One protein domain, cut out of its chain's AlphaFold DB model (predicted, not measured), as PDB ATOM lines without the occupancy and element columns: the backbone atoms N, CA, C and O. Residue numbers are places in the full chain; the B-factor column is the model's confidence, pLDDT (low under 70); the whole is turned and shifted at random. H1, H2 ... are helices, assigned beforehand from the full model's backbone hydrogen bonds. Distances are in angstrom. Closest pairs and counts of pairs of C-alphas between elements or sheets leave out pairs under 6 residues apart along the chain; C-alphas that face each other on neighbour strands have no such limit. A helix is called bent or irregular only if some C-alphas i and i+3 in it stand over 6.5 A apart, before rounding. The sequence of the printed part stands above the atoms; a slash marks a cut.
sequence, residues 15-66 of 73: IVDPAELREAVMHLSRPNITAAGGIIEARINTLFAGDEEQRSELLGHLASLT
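AT A GLANCE: This is residues 15 to 66 of the 73 residues of an uncharacterized protein of Candidatus Amesbacteria bacterium GW2011_GWA2_42_12 (UniProt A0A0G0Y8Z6). Three helices stand side by side as a small up-and-down bundle, their centres at the corners of a triangle: H2 and H3 are the two long members, and the shorter H1 packs on both of them. H2 does not run straight: near residue 37 it has a kink of 79 degrees, and its first residues, 30 to 36, turn aside at the end of the bundle where H1 and H3 end. The printed part has 52 residues, with three named helices in the order H1, H2, H3 along the chain and no named strand; the class is all helix. The whole is compact, with a radius of gyration of the C-alphas of 9.9 A, and elongated in outline, its C-alphas spanning 29 by 19 by 17 A.

HOW THE PARTS SIT: The longest helix by residues is H2, residues 30 to 47. It is irregular: C-alphas 35 and 38 are 7.9 A apart, where about 5 A is the distance in a regular helix, and its line is a rough one. H3, residues 52 to 65, touches H2, with 10 pairs of C-alphas within 8 A. The closest C-alphas of the two are those of Arg 30 and Leu 65, 5.1 A apart. H2 and H3 run opposite ways at a shallow tilt of 13 degrees, their centres 10.6 A apart, and they form a helical hairpin. H1, residues 18 to 26, touches H2 with 5 pairs of C-alphas within 8 A, and H2 touches H1 with residues 40 to 47 alone. The closest C-alphas there are those of Pro 18 and Leu 47, 5.7 A apart. H1 and H2 run opposite ways at a shallow tilt of 24 degrees and form a second helical hairpin, centre to centre 11.0 A. H1 also touches H3, with 6 pairs of C-alphas within 8 A, and H3 takes part with residues 58 to 62 alone. The closest C-alphas of H1 and H3 are those of Val 25 and Leu 58, 7.0 A apart. These two helices run the same way at a shallow tilt of 28 degrees, their centres 11.2 A apart. With the three pairs at a shallow tilt, the helix packing is mostly aligned. In H1 and H3 every pair of backbone O of residue i and N of residue i+4 is within hydrogen-bond range, while in H2 9 of 14 such pairs are.

IN THESE COORDINATES: H2 runs from Arg 30, with its C-alpha at (27.316, 12.705, 13.474), to Leu 47, with its C-alpha at (29.690, 32.996, 22.247); its first and last C-alphas are 22.2 A apart. H3 measures 20.0 A from the C-alpha of Glu 52 to that of Leu 65, which is printed at (24.542, 16.661, 11.747). H1 begins at Pro 18, with its C-alpha at (34.537, 31.269, 19.733), and measures 12.2 A to the C-alpha of Met 26.

THE WHOLE: The two C-alphas farthest apart are those of Pro 31 and Gly 50, 29.5 A. The C-alphas of Ile 15 and Thr 66, the first and last printed residues, are 20.3 A apart. The printed part has no cut. The link from H1 to H2, 3 residues, and the link from H2 to H3, 4 residues, are both tight. The mean pLDDT of the printed part is 79.9; by element it is 82 for H1, 75 for H2 and 86 for H3. The model's confidence is low, under 70, at 11 residues: 15 to 16, 29 to 36, of which 30 to 36 belong to H2, and 66.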
ATOM      1  N   ILE A  15      35.441  24.828  26.305       68.12
ATOM      2  CA  ILE A  15      35.524  25.716  25.149       68.12
ATOM      3  C   ILE A  15      34.945  27.077  25.545       68.12
ATOM      4  O   ILE A  15      33.741  27.215  25.777       68.12
ATOM      5  N   VAL A  16      35.834  28.056  25.672       68.38
ATOM      6  CA  VAL A  16      35.526  29.451  26.018       68.38
ATOM      7  C   VAL A  16      35.805  30.401  24.860       68.38
ATOM      8  O   VAL A  16      35.246  31.493  24.838       68.38
ATOM      9  N   ASP A  17      36.617  29.974  23.892       83.25
ATOM     10  CA  ASP A  17      36.944  30.760  22.714       83.25
ATOM     11  C   ASP A  17      35.981  30.447  21.549       83.25
ATOM     12  O   ASP A  17      35.718  29.270  21.259       83.25
ATOM     13  N   PRO A  18      35.426  31.470  20.872       80.88
ATOM     14  CA  PRO A  18      34.537  31.269  19.733       80.88
ATOM     15  C   PRO A  18      35.229  30.558  18.560       80.88
ATOM     16  O   PRO A  18      34.591  29.735  17.901       80.88
ATOM     17  N   ALA A  19      36.519  30.795  18.303       84.00
ATOM     18  CA  ALA A  19      37.226  30.130  17.209       84.00
ATOM     19  C   ALA A  19      37.402  28.628  17.484       84.00
ATOM     20  O   ALA A  19      37.109  27.809  16.611       84.00
ATOM     21  N   GLU A  20      37.774  28.256  18.714       82.56
ATOM     22  CA  GLU A  20      37.852  26.848  19.127       82.56
ATOM     23  C   GLU A  20      36.484  26.156  19.054       82.56
ATOM     24  O   GLU A  20      36.390  25.012  18.602       82.56
ATOM     25  N   LEU A  21      35.401  26.842  19.448       82.44
ATOM     26  CA  LEU A  21      34.046  26.295  19.329       82.44
ATOM     27  C   LEU A  21      33.670  26.052  17.871       82.44
ATOM     28  O   LEU A  21      33.124  24.996  17.550       82.44
ATOM     29  N   ARG A  22      33.974  27.008  16.991       82.81
ATOM     30  CA  ARG A  22      33.736  26.881  15.554       82.81
ATOM     31  C   ARG A  22      34.487  25.689  14.977       82.81
ATOM     32  O   ARG A  22      33.864  24.856  14.326       82.81
ATOM     33  N   GLU A  23      35.785  25.565  15.238       83.88
ATOM     34  CA  GLU A  23      36.561  24.418  14.758       83.88
ATOM     35  C   GLU A  23      36.012  23.097  15.296       83.88
ATOM     36  O   GLU A  23      35.857  22.144  14.531       83.88
ATOM     37  N   ALA A  24      35.634  23.042  16.574       79.69
ATOM     38  CA  ALA A  24      35.050  21.849  17.170       79.69
ATOM     39  C   ALA A  24      33.710  21.461  16.516       79.69
ATOM     40  O   ALA A  24      33.483  20.282  16.250       79.69
ATOM     41  N   VAL A  25      32.841  22.434  16.211       80.69
ATOM     42  CA  VAL A  25      31.572  22.222  15.486       80.69
ATOM     43  C   VAL A  25      31.807  21.752  14.054       80.69
ATOM     44  O   VAL A  25      31.122  20.840  13.602       80.69
ATOM     45  N   MET A  26      32.793  22.315  13.360       81.56
ATOM     46  CA  MET A  26      33.113  21.951  11.975       81.56
ATOM     47  C   MET A  26      33.772  20.568  11.853       81.56
ATOM     48  O   MET A  26      33.623  19.902  10.832       81.56
ATOM     49  N   HIS A  27      34.478  20.113  12.892       78.38
ATOM     50  CA  HIS A  27      35.106  18.786  12.942       78.38
ATOM     51  C   HIS A  27      34.227  17.721  13.621       78.38
ATOM     52  O   HIS A  27      34.633  16.560  13.756       78.38
ATOM     53  N   LEU A  28      33.015  18.076  14.057       72.19
ATOM     54  CA  LEU A  28      32.110  17.136  14.705       72.19
ATOM     55  C   LEU A  28      31.575  16.095  13.722       72.19
ATOM     56  O   LEU A  28      31.009  16.393  12.676       72.19
ATOM     57  N   SER A  29      31.689  14.828  14.118       64.56
ATOM     58  CA  SER A  29      31.056  13.715  13.416       64.56
ATOM     59  C   SER A  29      29.677  13.414  14.009       64.56
ATOM     60  O   SER A  29      29.506  13.409  15.230       64.56
ATOM     61  N   ARG A  30      28.712  13.078  13.142       62.28
ATOM     62  CA  ARG A  30      27.316  12.705  13.474       62.28
ATOM     63  C   ARG A  30      27.108  11.913  14.785       62.28
ATOM     64  O   ARG A  30      26.240  12.316  15.556       62.28
ATOM     65  N   PRO A  31      27.853  10.830  15.097       59.12
ATOM     66  CA  PRO A  31      27.636  10.067  16.333       59.12
ATOM     67  C   PRO A  31      27.844  10.878  17.624       59.12
ATOM     68  O   PRO A  31      27.179  10.603  18.620       59.12
ATOM     69  N   ASN A  32      28.697  11.907  17.608       59.72
ATOM     70  CA  ASN A  32      29.043  12.686  18.801       59.72
ATOM     71  C   ASN A  32      28.000  13.765  19.152       59.72
ATOM     72  O   ASN A  32      27.959  14.225  20.292       59.72
ATOM     73  N   ILE A  33      27.129  14.151  18.210       66.25
ATOM     74  CA  ILE A  33      26.129  15.214  18.420       66.25
ATOM     75  C   ILE A  33      24.902  14.738  19.192       66.25
ATOM     76  O   ILE A  33      24.313  15.522  19.930       66.25
ATOM     77  N   THR A  34      24.551  13.455  19.111       63.53
ATOM     78  CA  THR A  34      23.330  12.915  19.736       63.53
ATOM     79  C   THR A  34      23.268  13.152  21.253       63.53
ATOM     80  O   THR A  34      22.187  13.361  21.791       63.53
ATOM     81  N   ALA A  35      24.415  13.167  21.943       61.19
ATOM     82  CA  ALA A  35      24.487  13.426  23.386       61.19
ATOM     83  C   ALA A  35      24.884  14.873  23.742       61.19
ATOM     84  O   ALA A  35      24.566  15.343  24.831       61.19
ATOM     85  N   ALA A  36      25.581  15.582  22.847       69.06
ATOM     86  CA  ALA A  36      26.170  16.896  23.129       69.06
ATOM     87  C   ALA A  36      25.449  18.078  22.449       69.06
ATOM     88  O   ALA A  36      25.750  19.227  22.768       69.06
ATOM     89  N   GLY A  37      24.497  17.823  21.545       73.00
ATOM     90  CA  GLY A  37      23.880  18.834  20.679       73.00
ATOM     91  C   GLY A  37      23.299  20.034  21.427       73.00
ATOM     92  O   GLY A  37      23.617  21.167  21.087       73.00
ATOM     93  N   GLY A  38      22.542  19.806  22.506       78.50
ATOM     94  CA  GLY A  38      21.953  20.903  23.292       78.50
ATOM     95  C   GLY A  38      22.986  21.776  24.019       78.50
ATOM     96  O   GLY A  38      22.796  22.980  24.165       78.50
ATOM     97  N   ILE A  39      24.115  21.195  24.440       80.38
ATOM     98  CA  ILE A  39      25.200  21.943  25.096       80.38
ATOM     99  C   ILE A  39      25.948  22.794  24.064       80.38
ATOM    100  O   ILE A  39      26.263  23.955  24.324       80.38
ATOM    101  N   ILE A  40      26.205  22.220  22.887       81.44
ATOM    102  CA  ILE A  40      26.870  22.904  21.775       81.44
ATOM    103  C   ILE A  40      26.002  24.065  21.278       81.44
ATOM    104  O   ILE A  40      26.500  25.179  21.140       81.44
ATOM    105  N   GLU A  41      24.698  23.845  21.099       85.38
ATOM    106  CA  GLU A  41      23.734  24.883  20.720       85.38
ATOM    107  C   GLU A  41      23.715  26.046  21.723       85.38
ATOM    108  O   GLU A  41      23.808  27.213  21.331       85.38
ATOM    109  N   ALA A  42      23.659  25.752  23.027       85.50
ATOM    110  CA  ALA A  42      23.691  26.779  24.066       85.50
ATOM    111  C   ALA A  42      24.994  27.597  24.031       85.50
ATOM    112  O   ALA A  42      24.980  28.812  24.252       85.50
ATOM    113  N   ARG A  43      26.130  26.959  23.720       84.50
ATOM    114  CA  ARG A  43      27.416  27.655  23.586       84.50
ATOM    115  C   ARG A  43      27.529  28.492  22.333       84.50
ATOM    116  O   ARG A  43      28.012  29.615  22.443       84.50
ATOM    117  N   ILE A  44      27.011  28.020  21.205       86.88
ATOM    118  CA  ILE A  44      26.940  28.828  19.988       86.88
ATOM    119  C   ILE A  44      26.122  30.098  20.262       86.88
ATOM    120  O   ILE A  44      26.579  31.203  19.983       86.88
ATOM    121  N   ASN A  45      24.963  29.967  20.912       87.75
ATOM    122  CA  ASN A  45      24.124  31.115  21.272       87.75
ATOM    123  C   ASN A  45      24.794  32.090  22.253       87.75
ATOM    124  O   ASN A  45      24.512  33.283  22.206       87.75
ATOM    125  N   THR A  46      25.670  31.598  23.132       88.25
ATOM    126  CA  THR A  46      26.371  32.442  24.109       88.25
ATOM    127  C   THR A  46      27.559  33.172  23.478       88.25
ATOM    128  O   THR A  46      27.692  34.379  23.647       88.25
ATOM    129  N   LEU A  47      28.429  32.450  22.763       85.62
ATOM    130  CA  LEU A  47      29.690  32.996  22.247       85.62
ATOM    131  C   LEU A  47      29.504  33.816  20.965       85.62
ATOM    132  O   LEU A  47      30.249  34.763  20.746       85.62
ATOM    133  N   PHE A  48      28.488  33.501  20.157       86.81
ATOM    134  CA  PHE A  48      28.176  34.213  18.912       86.81
ATOM    135  C   PHE A  48      26.927  35.098  19.042       86.81
ATOM    136  O   PHE A  48      26.227  35.352  18.067       86.81
ATOM    137  N   ALA A  49      26.616  35.585  20.249       84.00
ATOM    138  CA  ALA A  49      25.463  36.463  20.476       84.00
ATOM    139  C   ALA A  49      25.538  37.782  19.677       84.00
ATOM    140  O   ALA A  49      24.500  38.312  19.289       84.00
ATOM    141  N   GLY A  50      26.752  38.292  19.434       87.62
ATOM    142  CA  GLY A  50      27.003  39.509  18.653       87.62
ATOM    143  C   GLY A  50      27.196  39.287  17.148       87.62
ATOM    144  O   GLY A  50      27.165  40.256  16.399       87.62
ATOM    145  N   ASP A  51      27.355  38.035  16.709       89.56
ATOM    146  CA  ASP A  51      27.684  37.661  15.329       89.56
ATOM    147  C   ASP A  51      26.616  36.705  14.783       89.56
ATOM    148  O   ASP A  51      26.759  35.479  14.764       89.56
ATOM    149  N   GLU A  52      25.485  37.285  14.371       89.06
ATOM    150  CA  GLU A  52      24.306  36.528  13.942       89.06
ATOM    151  C   GLU A  52      24.580  35.633  12.723       89.06
ATOM    152  O   GLU A  52      24.060  34.518  12.662       89.06
ATOM    153  N   GLU A  53      25.427  36.082  11.795       90.12
ATOM    154  CA  GLU A  53      25.808  35.315  10.607       90.12
ATOM    155  C   GLU A  53      26.526  34.014  10.993       90.12
ATOM    156  O   GLU A  53      26.072  32.922  10.635       90.12
ATOM    157  N   GLN A  54      27.580  34.107  11.813       87.25
ATOM    158  CA  GLN A  54      28.319  32.929  12.280       87.25
ATOM    159  C   GLN A  54      27.465  32.028  13.173       87.25
ATOM    160  O   GLN A  54      27.524  30.802  13.059       87.25
ATOM    161  N   ARG A  55      26.627  32.617  14.035       90.31
ATOM    162  CA  ARG A  55      25.678  31.863  14.864       90.31
ATOM    163  C   ARG A  55      24.755  31.012  13.993       90.31
ATOM    164  O   ARG A  55      24.580  29.827  14.264       90.31
ATOM    165  N   SER A  56      24.178  31.603  12.949       89.00
ATOM    166  CA  SER A  56      23.243  30.920  12.051       89.00
ATOM    167  C   SER A  56      23.931  29.821  11.229       89.00
ATOM    168  O   SER A  56      23.389  28.720  11.114       89.00
ATOM    169  N   GLU A  57      25.154  30.066  10.737       90.25
ATOM    170  CA  GLU A  57      25.988  29.062  10.054       90.25
ATOM    171  C   GLU A  57      26.226  27.830  10.945       90.25
ATOM    172  O   GLU A  57      25.952  26.696  10.542       90.25
ATOM    173  N   LEU A  58      26.676  28.046  12.185       87.88
ATOM    174  CA  LEU A  58      27.024  26.965  13.112       87.88
ATOM    175  C   LEU A  58      25.805  26.180  13.596       87.88
ATOM    176  O   LEU A  58      25.858  24.951  13.671       87.88
ATOM    177  N   LEU A  59      24.694  26.862  13.884       86.94
ATOM    178  CA  LEU A  59      23.433  26.208  14.233       86.94
ATOM    179  C   LEU A  59      22.872  25.404  13.054       86.94
ATOM    180  O   LEU A  59      22.410  24.278  13.243       86.94
ATOM    181  N   GLY A  60      22.962  25.935  11.832       86.81
ATOM    182  CA  GLY A  60      22.578  25.219  10.617       86.81
ATOM    183  C   GLY A  60      23.419  23.961  10.396       86.81
ATOM    184  O   GLY A  60      22.877  22.890  10.105       86.81
ATOM    185  N   HIS A  61      24.733  24.058  10.609       86.19
ATOM    186  CA  HIS A  61      25.637  22.915  10.532       86.19
ATOM    187  C   HIS A  61      25.308  21.856  11.595       86.19
ATOM    188  O   HIS A  61      25.114  20.686  11.254       86.19
ATOM    189  N   LEU A  62      25.139  22.266  12.856       82.44
ATOM    190  CA  LEU A  62      24.753  21.395  13.971       82.44
ATOM    191  C   LEU A  62      23.427  20.668  13.690       82.44
ATOM    192  O   LEU A  62      23.322  19.450  13.867       82.44
ATOM    193  N   ALA A  63      22.430  21.385  13.172       81.06
ATOM    194  CA  ALA A  63      21.144  20.818  12.782       81.06
ATOM    195  C   ALA A  63      21.258  19.820  11.614       81.06
ATOM    196  O   ALA A  63      20.496  18.856  11.563       81.06
ATOM    197  N   SER A  64      22.215  20.003  10.693       80.12
ATOM    198  CA  SER A  64      22.471  19.062   9.586       80.12
ATOM    199  C   SER A  64      23.107  17.740  10.045       80.12
ATOM    200  O   SER A  64      22.921  16.685   9.424       80.12
ATOM    201  N   LEU A  65      23.861  17.800  11.143       76.12
ATOM    202  CA  LEU A  65      24.542  16.661  11.747       76.12
ATOM    203  C   LEU A  65      23.645  15.899  12.730       76.12
ATOM    204  O   LEU A  65      23.844  14.701  12.938       76.12
ATOM    205  N   THR A  66      22.646  16.570  13.299       69.69
ATOM    206  CA  THR A  66      21.615  15.928  14.114       69.69
ATOM    207  C   THR A  66      20.681  15.149  13.182       69.69
ATOM    208  O   THR A  66      20.156  15.728  12.228       69.69
TER     209      THR A  66